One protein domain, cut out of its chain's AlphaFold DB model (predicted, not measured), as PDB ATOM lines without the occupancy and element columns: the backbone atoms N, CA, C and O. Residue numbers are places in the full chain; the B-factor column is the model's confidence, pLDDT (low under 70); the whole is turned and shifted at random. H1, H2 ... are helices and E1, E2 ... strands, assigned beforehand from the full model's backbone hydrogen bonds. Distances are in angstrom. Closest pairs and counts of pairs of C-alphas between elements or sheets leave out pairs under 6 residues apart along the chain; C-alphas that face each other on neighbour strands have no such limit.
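What this domain is: This is residues 6 to 116 of the 157 residues of an uncharacterized protein of Lachnospiraceae bacterium (UniProt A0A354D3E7). One antiparallel sheet of seven strands folds back on itself into an open, partly closed barrel, with E1 and E2 facing E4 to E7 and E3 as the hinge. Two short helices, H1 and H2, cover E4 on the same face of the sheet, and residues 100 to 116 make a long closing stretch with no named element. The printed part has 111 residues, with named elements in the order E1, E2, E3, E4, E5, H1, H2, E6, E7; the sheet's order is E1 to E7, and the class is mixed, helices and strands. The whole is compact, with a radius of gyration of the C-alphas of 12.9 A and spans of 36 by 31 by 30 A.

Where its parts are: E1, residues 6 to 9, begins with C-alpha 6 at (83.627, 93.595, 104.096). E2, residues 12 to 23, is 27.3 A long and bends by 76 degrees at residue 20. E3, residues 26 to 33, is 18.6 A long and bends by 78 degrees at residue 29. E4, residues 38 to 45, is 22.2 A long, and E5, residues 50 to 56, is 19.0 A long. H1, residues 58 to 65, measures 10.6 A, and H2, residues 71 to 76, 9.1 A. E6, residues 80 to 85, and E7, residues 94 to 99, are 16.7 A each; E7 ends with C-alpha 99 at (85.321, 73.548, 112.787).

How they stand to each other: The sheet is strongly twisted and curled, with edge strands E1 and E7. E1 to E5 form a meander, each strand the antiparallel neighbour of the one before. Pairing is staggered: E2 pairs with E1 over residues 12 to 14, N 14 and O 7 at 2.8 A, and with E3 over residues 15 to 23, N 17 and O 31 at 2.9 A. N 41 and O 30 of E4 and E3 are 3.0 A apart, N 42 and O 52 of E4 and E5 2.9 A, N 53 and O 82 of E5 and E6 2.9 A, and N 83 and O 96 of the hairpin E6 and E7 2.8 A, within hydrogen-bond range. The closest C-alphas of E1 and E7, Ile 9 and Val 95, are 7.0 A apart. H2 is on the sheet at a height of 8.7 A and runs across the strands, at 80 degrees to E4 on the local plane. H1 is on the same face, at a height of 8.9 A. The helices only just touch, with 3 pairs of C-alphas within 8 A, the closest Leu 64 and Met 71 at 6.6 A. In H1 every O i to N i+4 pair is within hydrogen-bond range; in H2, 1 of 2 is.

The domain as a whole: The C-alphas farthest apart, Lys 68 and Asn 88, are 36.5 A apart. The printed part has no cut and no long link. Mean pLDDT of the printed part is 95.7, and no printed residue is under 70.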
ATOM      1  N   CYS A   6      83.682  94.854 104.839       95.75
ATOM      2  CA  CYS A   6      83.627  93.595 104.096       95.75
ATOM      3  C   CYS A   6      82.599  92.636 104.683       95.75
ATOM      4  O   CYS A   6      81.829  92.045 103.941       95.75
ATOM      5  N   PHE A   7      82.598  92.473 106.008       97.06
ATOM      6  CA  PHE A   7      81.814  91.430 106.669       97.06
ATOM      7  C   PHE A   7      81.286  91.898 108.021       97.06
ATOM      8  O   PHE A   7      81.883  92.758 108.676       97.06
ATOM      9  N   ILE A   8      80.205  91.265 108.473       96.81
ATOM     10  CA  ILE A   8      79.739  91.333 109.857       96.81
ATOM     11  C   ILE A   8      79.844  89.924 110.443       96.81
ATOM     12  O   ILE A   8      79.077  89.037 110.082       96.81
ATOM     13  N   ILE A   9      80.801  89.701 111.343       95.62
ATOM     14  CA  ILE A   9      81.027  88.394 111.979       95.62
ATOM     15  C   ILE A   9      80.827  88.543 113.477       95.62
ATOM     16  O   ILE A   9      81.451  89.396 114.093       95.62
ATOM     17  N   GLU A  10      79.965  87.715 114.077       92.81
ATOM     18  CA  GLU A  10      79.703  87.739 115.528       92.81
ATOM     19  C   GLU A  10      79.359  89.162 116.047       92.81
ATOM     20  O   GLU A  10      79.780  89.571 117.128       92.81
ATOM     21  N   ASN A  11      78.579  89.927 115.266       91.81
ATOM     22  CA  ASN A  11      78.216  91.337 115.505       91.81
ATOM     23  C   ASN A  11      79.396  92.333 115.491       91.81
ATOM     24  O   ASN A  11      79.266  93.467 115.962       91.81
ATOM     25  N   GLU A  12      80.546  91.939 114.950       95.12
ATOM     26  CA  GLU A  12      81.693  92.807 114.710       95.12
ATOM     27  C   GLU A  12      81.790  93.177 113.227       95.12
ATOM     28  O   GLU A  12      81.819  92.315 112.350       95.12
ATOM     29  N   ASN A  13      81.894  94.479 112.960       96.75
ATOM     30  CA  ASN A  13      82.206  94.993 111.633       96.75
ATOM     31  C   ASN A  13      83.678  94.730 111.307       96.75
ATOM     32  O   ASN A  13      84.574  95.200 112.019       96.75
ATOM     33  N   ILE A  14      83.916  94.023 110.208       97.56
ATOM     34  CA  ILE A  14      85.242  93.679 109.706       97.56
ATOM     35  C   ILE A  14      85.484  94.442 108.411       97.56
ATOM     36  O   ILE A  14      84.735  94.303 107.444       97.56
ATOM     37  N   TYR A  15      86.548  95.238 108.399       97.56
ATOM     38  CA  TYR A  15      86.862  96.142 107.299       97.56
ATOM     39  C   TYR A  15      88.062  95.659 106.489       97.56
ATOM     40  O   TYR A  15      88.977  95.054 107.050       97.56
ATOM     41  N   LEU A  16      88.092  95.968 105.193       96.62
ATOM     42  CA  LEU A  16      89.244  95.742 104.329       96.62
ATOM     43  C   LEU A  16      90.450  96.508 104.868       96.62
ATOM     44  O   LEU A  16      90.385  97.720 105.081       96.62
ATOM     45  N   GLU A  17      91.552  95.791 105.059       95.69
ATOM     46  CA  GLU A  17      92.828  96.388 105.432       95.69
ATOM     47  C   GLU A  17      93.775  96.426 104.228       95.69
ATOM     48  O   GLU A  17      94.295  97.487 103.897       95.69
ATOM     49  N   GLN A  18      93.968  95.292 103.542       95.88
ATOM     50  CA  GLN A  18      94.818  95.217 102.352       95.88
ATOM     51  C   GLN A  18      94.455  94.016 101.474       95.88
ATOM     52  O   GLN A  18      94.407  92.881 101.946       95.88
ATOM     53  N   VAL A  19      94.298  94.239 100.168       96.12
ATOM     54  CA  VAL A  19      94.211  93.152  99.181       96.12
ATOM     55  C   VAL A  19      95.604  92.580  98.933       96.12
ATOM     56  O   VAL A  19      96.521  93.327  98.591       96.12
ATOM     57  N   LEU A  20      95.771  91.269  99.112       95.62
ATOM     58  CA  LEU A  20      97.051  90.577  98.927       95.62
ATOM     59  C   LEU A  20      97.122  89.936  97.539       95.62
ATOM     60  O   LEU A  20      98.102  90.109  96.823       95.62
ATOM     61  N   VAL A  21      96.056  89.252  97.131       94.19
ATOM     62  CA  VAL A  21      95.924  88.630  95.811       94.19
ATOM     63  C   VAL A  21      94.599  89.063  95.204       94.19
ATOM     64  O   VAL A  21      93.563  88.999  95.870       94.19
ATOM     65  N   ASN A  22      94.625  89.482  93.941       92.56
ATOM     66  CA  ASN A  22      93.430  89.774  93.159       92.56
ATOM     67  C   ASN A  22      93.438  89.003  91.834       92.56
ATOM     68  O   ASN A  22      94.471  88.513  91.379       92.56
ATOM     69  N   TYR A  23      92.261  88.890  91.231       88.44
ATOM     70  CA  TYR A  23      92.073  88.354  89.893       88.44
ATOM     71  C   TYR A  23      91.071  89.236  89.154       88.44
ATOM     72  O   TYR A  23      89.916  89.304  89.557       88.44
ATOM     73  N   ILE A  24      91.516  89.924  88.095       88.62
ATOM     74  CA  ILE A  24      90.682  90.855  87.308       88.62
ATOM     75  C   ILE A  24      89.921  91.820  88.240       88.62
ATOM     76  O   ILE A  24      88.697  91.868  88.255       88.62
ATOM     77  N   ASP A  25      90.672  92.518  89.095       84.62
ATOM     78  CA  ASP A  25      90.159  93.476  90.088       84.62
ATOM     79  C   ASP A  25      89.242  92.896  91.184       84.62
ATOM     80  O   ASP A  25      88.764  93.639  92.039       84.62
ATOM     81  N   ILE A  26      89.063  91.573  91.244       88.50
ATOM     82  CA  ILE A  26      88.328  90.897  92.319       88.50
ATOM     83  C   ILE A  26      89.313  90.448  93.409       88.50
ATOM     84  O   ILE A  26      90.233  89.680  93.108       88.50
ATOM     85  N   PRO A  27      89.160  90.884  94.675       93.25
ATOM     86  CA  PRO A  27      89.982  90.406  95.785       93.25
ATOM     87  C   PRO A  27      89.789  88.904  96.025       93.25
ATOM     88  O   PRO A  27      88.693  88.444  96.335       93.25
ATOM     89  N   ILE A  28      90.872  88.136  95.909       95.69
ATOM     90  CA  ILE A  28      90.867  86.684  96.138       95.69
ATOM     91  C   ILE A  28      91.369  86.356  97.535       95.69
ATOM     92  O   ILE A  28      90.761  85.558  98.237       95.69
ATOM     93  N   PHE A  29      92.459  86.991  97.957       97.31
ATOM     94  CA  PHE A  29      93.046  86.788  99.274       97.31
ATOM     95  C   PHE A  29      93.390  88.146  99.860       97.31
ATOM     96  O   PHE A  29      94.110  88.929  99.235       97.31
ATOM     97  N   PHE A  30      92.838  88.473 101.022       97.38
ATOM     98  CA  PHE A  30      92.957  89.820 101.565       97.38
ATOM     99  C   PHE A  30      92.885  89.842 103.085       97.38
ATOM    100  O   PHE A  30      92.226  89.024 103.727       97.38
ATOM    101  N   LEU A  31      93.611  90.802 103.647       97.69
ATOM    102  CA  LEU A  31      93.663  91.080 105.066       97.69
ATOM    103  C   LEU A  31      92.516  92.016 105.436       97.69
ATOM    104  O   LEU A  31      92.285  93.035 104.779       97.69
ATOM    105  N   CYS A  32      91.847  91.696 106.534       97.56
ATOM    106  CA  CYS A  32      90.826  92.535 107.129       97.56
ATOM    107  C   CYS A  32      91.174  92.877 108.577       97.56
ATOM    108  O   CYS A  32      91.954  92.191 109.247       97.56
ATOM    109  N   ARG A  33      90.545  93.932 109.088       95.69
ATOM    110  CA  ARG A  33      90.746  94.441 110.439       95.69
ATOM    111  C   ARG A  33      89.395  94.678 111.106       95.69
ATOM    112  O   ARG A  33      88.578  95.466 110.632       95.69
ATOM    113  N   GLY A  34      89.177  93.979 112.217       95.00
ATOM    114  CA  GLY A  34      88.167  94.339 113.210       95.00
ATOM    115  C   GLY A  34      88.711  95.398 114.174       95.00
ATOM    116  O   GLY A  34      89.726  96.044 113.917       95.00
ATOM    117  N   LYS A  35      88.091  95.554 115.344       90.19
ATOM    118  CA  LYS A  35      88.500  96.551 116.350       90.19
ATOM    119  C   LYS A  35      89.917  96.318 116.879       90.19
ATOM    120  O   LYS A  35      90.655  97.275 117.089       90.19
ATOM    121  N   LYS A  36      90.288  95.060 117.135       87.38
ATOM    122  CA  LYS A  36      91.597  94.672 117.709       87.38
ATOM    123  C   LYS A  36      92.209  93.421 117.072       87.38
ATOM    124  O   LYS A  36      93.281  92.986 117.475       87.38
ATOM    125  N   GLN A  37      91.517  92.827 116.107       94.19
ATOM    126  CA  GLN A  37      91.819  91.509 115.567       94.19
ATOM    127  C   GLN A  37      92.016  91.623 114.056       94.19
ATOM    128  O   GLN A  37      91.200  92.245 113.372       94.19
ATOM    129  N   TYR A  38      93.097  91.037 113.539       97.00
ATOM    130  CA  TYR A  38      93.216  90.813 112.101       97.00
ATOM    131  C   TYR A  38      92.435  89.569 111.704       97.00
ATOM    132  O   TYR A  38      92.327  88.607 112.466       97.00
ATOM    133  N   TYR A  39      91.924  89.593 110.488       98.38
ATOM    134  CA  TYR A  39      91.284  88.461 109.852       98.38
ATOM    135  C   TYR A  39      91.908  88.276 108.479       98.38
ATOM    136  O   TYR A  39      92.357  89.243 107.865       98.38
ATOM    137  N   ILE A  40      91.933  87.040 108.004       98.19
ATOM    138  CA  ILE A  40      92.291  86.735 106.627       98.19
ATOM    139  C   ILE A  40      91.077  86.139 105.933       98.19
ATOM    140  O   ILE A  40      90.426  85.243 106.479       98.19
ATOM    141  N   ALA A  41      90.762  86.680 104.762       98.19
ATOM    142  CA  ALA A  41      89.648  86.258 103.936       98.19
ATOM    143  C   ALA A  41      90.164  85.662 102.624       98.19
ATOM    144  O   ALA A  41      91.068  86.210 101.987       98.19
ATOM    145  N   LEU A  42      89.574  84.534 102.236       98.19
ATOM    146  CA  LEU A  42      89.826  83.834 100.985       98.19
ATOM    147  C   LEU A  42      88.507  83.668 100.231       98.19
ATOM    148  O   LEU A  42      87.600  83.002 100.726       98.19
ATOM    149  N   CYS A  43      88.422  84.222  99.027       97.31
ATOM    150  CA  CYS A  43      87.340  83.954  98.089       97.31
ATOM    151  C   CYS A  43      87.550  82.573  97.454       97.31
ATOM    152  O   CYS A  43      88.532  82.343  96.752       97.31
ATOM    153  N   THR A  44      86.629  81.653  97.722       95.25
ATOM    154  CA  THR A  44      86.668  80.263  97.235       95.25
ATOM    155  C   THR A  44      85.828  80.039  95.982       95.25
ATOM    156  O   THR A  44      86.094  79.113  95.222       95.25
ATOM    157  N   ASP A  45      84.830  80.891  95.749       94.25
ATOM    158  CA  ASP A  45      83.994  80.878  94.550       94.25
ATOM    159  C   ASP A  45      83.692  82.328  94.166       94.25
ATOM    160  O   ASP A  45      82.911  83.006  94.831       94.25
ATOM    161  N   ILE A  46      84.329  82.806  93.095       91.12
ATOM    162  CA  ILE A  46      84.185  84.183  92.600       91.12
ATOM    163  C   ILE A  46      82.774  84.431  92.053       91.12
ATOM    164  O   ILE A  46      82.247  85.532  92.170       91.12
ATOM    165  N   SER A  47      82.149  83.418  91.446       91.00
ATOM    166  CA  SER A  47      80.819  83.563  90.846       91.00
ATOM    167  C   SER A  47      79.721  83.645  91.900       91.00
ATOM    168  O   SER A  47      78.718  84.316  91.679       91.00
ATOM    169  N   LYS A  48      79.903  82.956  93.029       92.12
ATOM    170  CA  LYS A  48      78.943  82.934  94.142       92.12
ATOM    171  C   LYS A  48      79.347  83.806  95.326       92.12
ATOM    172  O   LYS A  48      78.597  83.859  96.291       92.12
ATOM    173  N   LEU A  49      80.520  84.437  95.263       93.50
ATOM    174  CA  LEU A  49      81.092  85.263  96.325       93.50
ATOM    175  C   LEU A  49      81.082  84.532  97.678       93.50
ATOM    176  O   LEU A  49      80.506  84.993  98.663       93.50
ATOM    177  N   ILE A  50      81.701  83.348  97.695       96.69
ATOM    178  CA  ILE A  50      81.818  82.514  98.898       96.69
ATOM    179  C   ILE A  50      83.194  82.707  99.520       96.69
ATOM    180  O   ILE A  50      84.209  82.438  98.870       96.69
ATOM    181  N   TYR A  51      83.231  83.078 100.796       97.88
ATOM    182  CA  TYR A  51      84.469  83.373 101.510       97.88
ATOM    183  C   TYR A  51      84.702  82.443 102.695       97.88
ATOM    184  O   TYR A  51      83.791  82.151 103.469       97.88
ATOM    185  N   ILE A  52      85.958  82.038 102.872       98.19
ATOM    186  CA  ILE A  52      86.474  81.496 104.129       98.19
ATOM    187  C   ILE A  52      87.158  82.634 104.869       98.19
ATOM    188  O   ILE A  52      88.041  83.291 104.317       98.19
ATOM    189  N   ILE A  53      86.788  82.835 106.128       98.25
ATOM    190  CA  ILE A  53      87.378  83.860 106.983       98.25
ATOM    191  C   ILE A  53      87.905  83.204 108.249       98.25
ATOM    192  O   ILE A  53      87.225  82.402 108.886       98.25
ATOM    193  N   THR A  54      89.124  83.565 108.637       98.00
ATOM    194  CA  THR A  54      89.740  83.105 109.886       98.00
ATOM    195  C   THR A  54      90.384  84.265 110.626       98.00
ATOM    196  O   THR A  54      90.765  85.277 110.034       98.00
ATOM    197  N   LYS A  55      90.494  84.136 111.952       97.62
ATOM    198  CA  LYS A  55      91.287  85.070 112.757       97.62
ATOM    199  C   LYS A  55      92.761  84.908 112.406       97.62
ATOM    200  O   LYS A  55      93.244  83.795 112.235       97.62
ATOM    201  N   LEU A  56      93.483  86.018 112.378       97.19
ATOM    202  CA  LEU A  56      94.921  86.052 112.159       97.19
ATOM    203  C   LEU A  56      95.582  86.852 113.279       97.19
ATOM    204  O   LEU A  56      95.234  88.006 113.517       97.19
ATOM    205  N   SER A  57      96.510  86.248 114.020       96.00
ATOM    206  CA  SER A  57      97.237  86.998 115.049       96.00
ATOM    207  C   SER A  57      98.134  88.059 114.404       96.00
ATOM    208  O   SER A  57      98.516  87.934 113.243       96.00
ATOM    209  N   PHE A  58      98.517  89.097 115.152       94.88
ATOM    210  CA  PHE A  58      99.391  90.143 114.612       94.88
ATOM    211  C   PHE A  58     100.759  89.590 114.165       94.88
ATOM    212  O   PHE A  58     101.273  89.970 113.117       94.88
ATOM    213  N   SER A  59     101.303  88.622 114.912       95.75
ATOM    214  CA  SER A  59     102.534  87.915 114.535       95.75
ATOM    215  C   SER A  59     102.357  87.035 113.302       95.75
ATOM    216  O   SER A  59     103.277  86.936 112.500       95.75
ATOM    217  N   ASP A  60     101.204  86.386 113.144       97.31
ATOM    218  CA  ASP A  60     100.949  85.556 111.965       97.31
ATOM    219  C   ASP A  60     100.718  86.417 110.722       97.31
ATOM    220  O   ASP A  60     101.201  86.062 109.653       97.31
ATOM    221  N   ALA A  61     100.082  87.584 110.869       97.25
ATOM    222  CA  ALA A  61      99.986  88.586 109.811       97.25
ATOM    223  C   ALA A  61     101.375  89.056 109.360       97.25
ATOM    224  O   ALA A  61     101.650  89.057 108.164       97.25
ATOM    225  N   TYR A  62     102.284  89.342 110.297       97.50
ATOM    226  CA  TYR A  62     103.681  89.633 109.969       97.50
ATOM    227  C   TYR A  62     104.343  88.471 109.207       97.50
ATOM    228  O   TYR A  62     104.927  88.668 108.143       97.50
ATOM    229  N   CYS A  63     104.234  87.238 109.712       98.00
ATOM    230  CA  CYS A  63     104.829  86.077 109.048       98.00
ATOM    231  C   CYS A  63     104.265  85.854 107.638       98.00
ATOM    232  O   CYS A  63     105.032  85.548 106.727       98.00
ATOM    233  N   LEU A  64     102.958  86.034 107.449       98.06
ATOM    234  CA  LEU A  64     102.285  85.925 106.159       98.06
ATOM    235  C   LEU A  64     102.793  86.987 105.174       98.06
ATOM    236  O   LEU A  64     103.224  86.641 104.079       98.06
ATOM    237  N   LEU A  65     102.787  88.264 105.573       97.94
ATOM    238  CA  LEU A  65     103.177  89.392 104.715       97.94
ATOM    239  C   LEU A  65     104.644  89.327 104.267       97.94
ATOM    240  O   LEU A  65     104.982  89.815 103.191       97.94
ATOM    241  N   HIS A  66     105.501  88.689 105.067       97.69
ATOM    242  CA  HIS A  66     106.924  88.491 104.773       97.69
ATOM    243  C   HIS A  66     107.245  87.120 104.158       97.69
ATOM    244  O   HIS A  66     108.414  86.745 104.087       97.69
ATOM    245  N   GLY A  67     106.232  86.340 103.763       97.00
ATOM    246  CA  GLY A  67     106.419  85.027 103.134       97.00
ATOM    247  C   GLY A  67     107.071  83.974 104.042       97.00
ATOM    248  O   GLY A  67     107.605  82.981 103.559       97.00
ATOM    249  N   LYS A  68     107.044  84.180 105.365       97.75
ATOM    250  CA  LYS A  68     107.565  83.254 106.390       97.75
ATOM    251  C   LYS A  68     106.541  82.191 106.796       97.75
ATOM    252  O   LYS A  68     106.893  81.239 107.483       97.75
ATOM    253  N   MET A  69     105.280  82.382 106.413       97.44
ATOM    254  CA  MET A  69     104.176  81.452 106.623       97.44
ATOM    255  C   MET A  69     103.443  81.241 105.290       97.44
ATOM    256  O   MET A  69     103.080  82.235 104.652       97.44
ATOM    257  N   PRO A  70     103.205  79.987 104.864       98.19
ATOM    258  CA  PRO A  70     102.348  79.704 103.719       98.19
ATOM    259  C   PRO A  70     100.937  80.270 103.907       98.19
ATOM    260  O   PRO A  70     100.389  80.270 105.010       98.19
ATOM    261  N   MET A  71     100.315  80.727 102.819       97.62
ATOM    262  CA  MET A  71      98.972  81.325 102.864       97.62
ATOM    263  C   MET A  71      97.923  80.337 103.389       97.62
ATOM    264  O   MET A  71      97.042  80.712 104.162       97.62
ATOM    265  N   ARG A  72      98.054  79.062 103.008       97.38
ATOM    266  CA  ARG A  72      97.225  77.961 103.509       97.38
ATOM    267  C   ARG A  72      97.343  77.806 105.031       97.38
ATOM    268  O   ARG A  72      96.328  77.688 105.715       97.38
ATOM    269  N   ASP A  73      98.558  77.847 105.563       97.31
ATOM    270  CA  ASP A  73      98.832  77.621 106.986       97.31
ATOM    271  C   ASP A  73      98.252  78.734 107.862       97.31
ATOM    272  O   ASP A  73      97.764  78.465 108.959       97.31
ATOM    273  N   ALA A  74      98.233  79.973 107.358       96.81
ATOM    274  CA  ALA A  74      97.606  81.103 108.044       96.81
ATOM    275  C   ALA A  74      96.112  80.860 108.334       96.81
ATOM    276  O   ALA A  74      95.610  81.303 109.368       96.81
ATOM    277  N   ILE A  75      95.429  80.115 107.457       97.56
ATOM    278  CA  ILE A  75      94.035  79.692 107.627       97.56
ATOM    279  C   ILE A  75      93.971  78.479 108.566       97.56
ATOM    280  O   ILE A  75      93.287  78.520 109.589       97.56
ATOM    281  N   LEU A  76      94.714  77.412 108.248       97.12
ATOM    282  CA  LEU A  76      94.624  76.115 108.934       97.12
ATOM    283  C   LEU A  76      95.098  76.133 110.394       97.12
ATOM    284  O   LEU A  76      94.746  75.243 111.164       97.12
ATOM    285  N   LYS A  77      95.878  77.139 110.800       96.38
ATOM    286  CA  LYS A  77      96.331  77.297 112.189       96.38
ATOM    287  C   LYS A  77      95.177  77.543 113.173       96.38
ATOM    288  O   LYS A  77      95.339  77.304 114.372       96.38
ATOM    289  N   GLN A  78      94.031  78.041 112.704       96.81
ATOM    290  CA  GLN A  78      92.866  78.288 113.554       96.81
ATOM    291  C   GLN A  78      92.056  77.011 113.807       96.81
ATOM    292  O   GLN A  78      92.045  76.081 113.010       96.81
ATOM    293  N   LYS A  79      91.325  76.979 114.928       96.88
ATOM    294  CA  LYS A  79      90.423  75.859 115.260       96.88
ATOM    295  C   LYS A  79      89.107  75.899 114.486       96.88
ATOM    296  O   LYS A  79      88.468  74.869 114.300       96.88
ATOM    297  N   GLU A  80      88.698  77.092 114.078       97.94
ATOM    298  CA  GLU A  80      87.396  77.377 113.488       97.94
ATOM    299  C   GLU A  80      87.564  78.395 112.362       97.94
ATOM    300  O   GLU A  80      88.507  79.195 112.366       97.94
ATOM    301  N   TYR A  81      86.619  78.390 111.431       98.31
ATOM    302  CA  TYR A  81      86.505  79.388 110.377       98.31
ATOM    303  C   TYR A  81      85.047  79.810 110.200       98.31
ATOM    304  O   TYR A  81      84.121  79.099 110.597       98.31
ATOM    305  N   TRP A  82      84.845  80.970 109.587       98.50
ATOM    306  CA  TRP A  82      83.536  81.399 109.113       98.50
ATOM    307  C   TRP A  82      83.445  81.181 107.611       98.50
ATOM    308  O   TRP A  82      84.352  81.550 106.866       98.50
ATOM    309  N   LEU A  83      82.345  80.572 107.187       97.94
ATOM    310  CA  LEU A  83      81.926  80.485 105.802       97.94
ATOM    311  C   LEU A  83      80.873  81.563 105.564       97.94
ATOM    312  O   LEU A  83      79.836  81.569 106.237       97.94
ATOM    313  N   VAL A  84      81.158  82.460 104.629       98.12
ATOM    314  CA  VAL A  84      80.282  83.576 104.272       98.12
ATOM    315  C   VAL A  84      79.787  83.393 102.850       98.12
ATOM    316  O   VAL A  84      80.591  83.200 101.940       98.12
ATOM    317  N   TYR A  85      78.473  83.469 102.675       97.19
ATOM    318  CA  TYR A  85      77.832  83.631 101.375       97.19
ATOM    319  C   TYR A  85      77.397  85.085 101.266       97.19
ATOM    320  O   TYR A  85      76.543  85.519 102.047       97.19
ATOM    321  N   SER A  86      78.024  85.831 100.357       94.75
ATOM    322  CA  SER A  86      77.688  87.238 100.177       94.75
ATOM    323  C   SER A  86      76.381  87.411  99.420       94.75
ATOM    324  O   SER A  86      76.145  86.766  98.398       94.75
ATOM    325  N   GLU A  87      75.559  88.325  99.920       94.25
ATOM    326  CA  GLU A  87      74.280  88.703  99.328       94.25
ATOM    327  C   GLU A  87      74.358  90.137  98.766       94.25
ATOM    328  O   GLU A  87      75.433  90.710  98.593       94.25
ATOM    329  N   ASN A  88      73.210  90.739  98.443       90.19
ATOM    330  CA  ASN A  88      73.161  92.102  97.895       90.19
ATOM    331  C   ASN A  88      73.702  93.170  98.862       90.19
ATOM    332  O   ASN A  88      74.227  94.194  98.430       90.19
ATOM    333  N   GLU A  89      73.533  92.950 100.165       93.44
ATOM    334  CA  GLU A  89      73.994  93.841 101.226       93.44
ATOM    335  C   GLU A  89      74.726  93.020 102.283       93.44
ATOM    336  O   GLU A  89      74.255  91.947 102.649       93.44
ATOM    337  N   ILE A  90      75.797  93.572 102.859       94.25
ATOM    338  CA  ILE A  90      76.622  92.888 103.873       94.25
ATOM    339  C   ILE A  90      75.795  92.461 105.098       94.25
ATOM    340  O   ILE A  90      76.051  91.427 105.705       94.25
ATOM    341  N   SER A  91      74.773  93.234 105.477       94.06
ATOM    342  CA  SER A  91      73.846  92.878 106.564       94.06
ATOM    343  C   SER A  91      72.955  91.674 106.258       94.06
ATOM    344  O   SER A  91      72.338  91.137 107.174       94.06
ATOM    345  N   SER A  92      72.872  91.279 104.989       95.44
ATOM    346  CA  SER A  92      72.122  90.117 104.518       95.44
ATOM    347  C   SER A  92      73.011  88.889 104.298       95.44
ATOM    348  O   SER A  92      72.474  87.827 103.991       95.44
ATOM    349  N   ASP A  93      74.334  89.009 104.464       97.06
ATOM    350  CA  ASP A  93      75.271  87.900 104.280       97.06
ATOM    351  C   ASP A  93      74.938  86.721 105.201       97.06
ATOM    352  O   ASP A  93      74.674  86.871 106.401       97.06
ATOM    353  N   ILE A  94      75.015  85.510 104.651       97.44
ATOM    354  CA  ILE A  94      74.822  84.287 105.428       97.44
ATOM    355  C   ILE A  94      76.177  83.867 105.989       97.44
ATOM    356  O   ILE A  94      77.026  83.333 105.273       97.44
ATOM    357  N   VAL A  95      76.364  84.081 107.291       98.00
ATOM    358  CA  VAL A  95      77.602  83.752 108.007       98.00
ATOM    359  C   VAL A  95      77.391  82.517 108.874       98.00
ATOM    360  O   VAL A  95      76.576  82.515 109.796       98.00
ATOM    361  N   THR A  96      78.154  81.459 108.609       97.75
ATOM    362  CA  THR A  96      78.119  80.216 109.395       97.75
ATOM    363  C   THR A  96      79.505  79.868 109.910       97.75
ATOM    364  O   THR A  96      80.495  80.018 109.201       97.75
ATOM    365  N   LYS A  97      79.592  79.422 111.163       98.19
ATOM    366  CA  LYS A  97      80.856  79.059 111.805       98.19
ATOM    367  C   LYS A  97      81.034  77.546 111.792       98.19
ATOM    368  O   LYS A  97      80.099  76.825 112.130       98.19
ATOM    369  N   HIS A  98      82.226  77.087 111.430       98.06
ATOM    370  CA  HIS A  98      82.553  75.671 111.266       98.06
ATOM    371  C   HIS A  98      83.877  75.333 111.946       98.06
ATOM    372  O   HIS A  98      84.763  76.181 112.073       98.06
ATOM    373  N   GLU A  99      84.028  74.074 112.352       97.88
ATOM    374  CA  GLU A  99      85.321  73.548 112.787       97.88
ATOM    375  C   GLU A  99      86.277  73.430 111.599       97.88
ATOM    376  O   GLU A  99      85.877  73.031 110.506       97.88
ATOM    377  N   MET A 100      87.566  73.691 111.825       97.31
ATOM    378  CA  MET A 100      88.596  73.578 110.785       97.31
ATOM    379  C   MET A 100      88.675  72.169 110.175       97.31
ATOM    380  O   MET A 100      89.015  72.016 109.007       97.31
ATOM    381  N   SER A 101      88.297  71.138 110.937       95.88
ATOM    382  CA  SER A 101      88.218  69.743 110.485       95.88
ATOM    383  C   SER A 101      87.237  69.517 109.322       95.88
ATOM    384  O   SER A 101      87.398  68.555 108.573       95.88
ATOM    385  N   MET A 102      86.235  70.388 109.155       95.56
ATOM    386  CA  MET A 102      85.235  70.305 108.081       95.56
ATOM    387  C   MET A 102      85.707  70.951 106.774       95.56
ATOM    388  O   MET A 102      85.049  70.811 105.737       95.56
ATOM    389  N   LEU A 103      86.831  71.671 106.809       95.44
ATOM    390  CA  LEU A 103      87.300  72.444 105.677       95.44
ATOM    391  C   LEU A 103      87.900  71.547 104.592       95.44
ATOM    392  O   LEU A 103      88.793  70.737 104.834       95.44
ATOM    393  N   LYS A 104      87.445  71.735 103.354       93.50
ATOM    394  CA  LYS A 104      88.010  71.045 102.192       93.50
ATOM    395  C   LYS A 104      89.292  71.746 101.754       93.50
ATOM    396  O   LYS A 104      89.239  72.827 101.175       93.50
ATOM    397  N   CYS A 105      90.436  71.103 101.977       89.62
ATOM    398  CA  CYS A 105      91.757  71.653 101.652       89.62
ATOM    399  C   CYS A 105      91.960  71.986 100.161       89.62
ATOM    400  O   CYS A 105      92.847  72.771  99.838       89.62
ATOM    401  N   GLU A 106      91.154  71.410  99.265       93.12
ATOM    402  CA  GLU A 106      91.140  71.708  97.822       93.12
ATOM    403  C   GLU A 106      90.731  73.155  97.509       93.12
ATOM    404  O   GLU A 106      91.057  73.665  96.445       93.12
ATOM    405  N   LEU A 107      90.027  73.820  98.433       91.56
ATOM    406  CA  LEU A 107      89.606  75.217  98.291       91.56
ATOM    407  C   LEU A 107      90.699  76.214  98.698       91.56
ATOM    408  O   LEU A 107      90.515  77.419  98.551       91.56
ATOM    409  N   LEU A 108      91.797  75.731  99.279       95.00
ATOM    410  CA  LEU A 108      92.861  76.565  99.828       95.00
ATOM    411  C   LEU A 108      93.957  76.824  98.791       95.00
ATOM    412  O   LEU A 108      94.096  76.044  97.848       95.00
ATOM    413  N   PRO A 109      94.783  77.869  98.997       95.19
ATOM    414  CA  PRO A 109      96.005  78.049  98.228       95.19
ATOM    415  C   PRO A 109      96.857  76.777  98.202       95.19
ATOM    416  O   PRO A 109      96.798  75.955  99.127       95.19
ATOM    417  N   GLU A 110      97.661  76.649  97.145       95.25
ATOM    418  CA  GLU A 110      98.582  75.527  96.973       95.25
ATOM    419  C   GLU A 110      99.456  75.316  98.214       95.25
ATOM    420  O   GLU A 110      99.844  76.258  98.914       95.25
ATOM    421  N   ASP A 111      99.752  74.049  98.492       95.94
ATOM    422  CA  ASP A 111     100.522  73.674  99.669       95.94
ATOM    423  C   ASP A 111     101.929  74.282  99.618       95.94
ATOM    424  O   ASP A 111     102.631  74.170  98.614       95.94
ATOM    425  N   GLY A 112     102.330  74.968 100.691       96.38
ATOM    426  CA  GLY A 112     103.608  75.681 100.751       96.38
ATOM    427  C   GLY A 112     103.674  76.999  99.964       96.38
ATOM    428  O   GLY A 112     104.712  77.661 100.005       96.38
ATOM    429  N   ALA A 113     102.602  77.432  99.289       96.81
ATOM    430  CA  ALA A 113     102.591  78.712  98.588       96.81
ATOM    431  C   ALA A 113     102.675  79.887  99.575       96.81
ATOM    432  O   ALA A 113     101.816  80.070 100.445       96.81
ATOM    433  N   VAL A 114     103.710  80.709  99.415       97.62
ATOM    434  CA  VAL A 114     103.961  81.898 100.238       97.62
ATOM    435  C   VAL A 114     103.572  83.169  99.497       97.62
ATOM    436  O   VAL A 114     103.647  83.249  98.271       97.62
ATOM    437  N   PHE A 115     103.171  84.182 100.256       96.81
ATOM    438  CA  PHE A 115     102.891  85.500  99.707       96.81
ATOM    439  C   PHE A 115     104.179  86.202  99.251       96.81
ATOM    440  O   PHE A 115     105.219  86.100  99.905       96.81
ATOM    441  N   GLN A 116     104.096  86.934  98.137       95.50
ATOM    442  CA  GLN A 116     105.183  87.758  97.610       95.50
ATOM    443  C   GLN A 116     104.686  89.171  97.320       95.50
ATOM    444  O   GLN A 116     103.625  89.373  96.730       95.50
TER     445      GLN A 116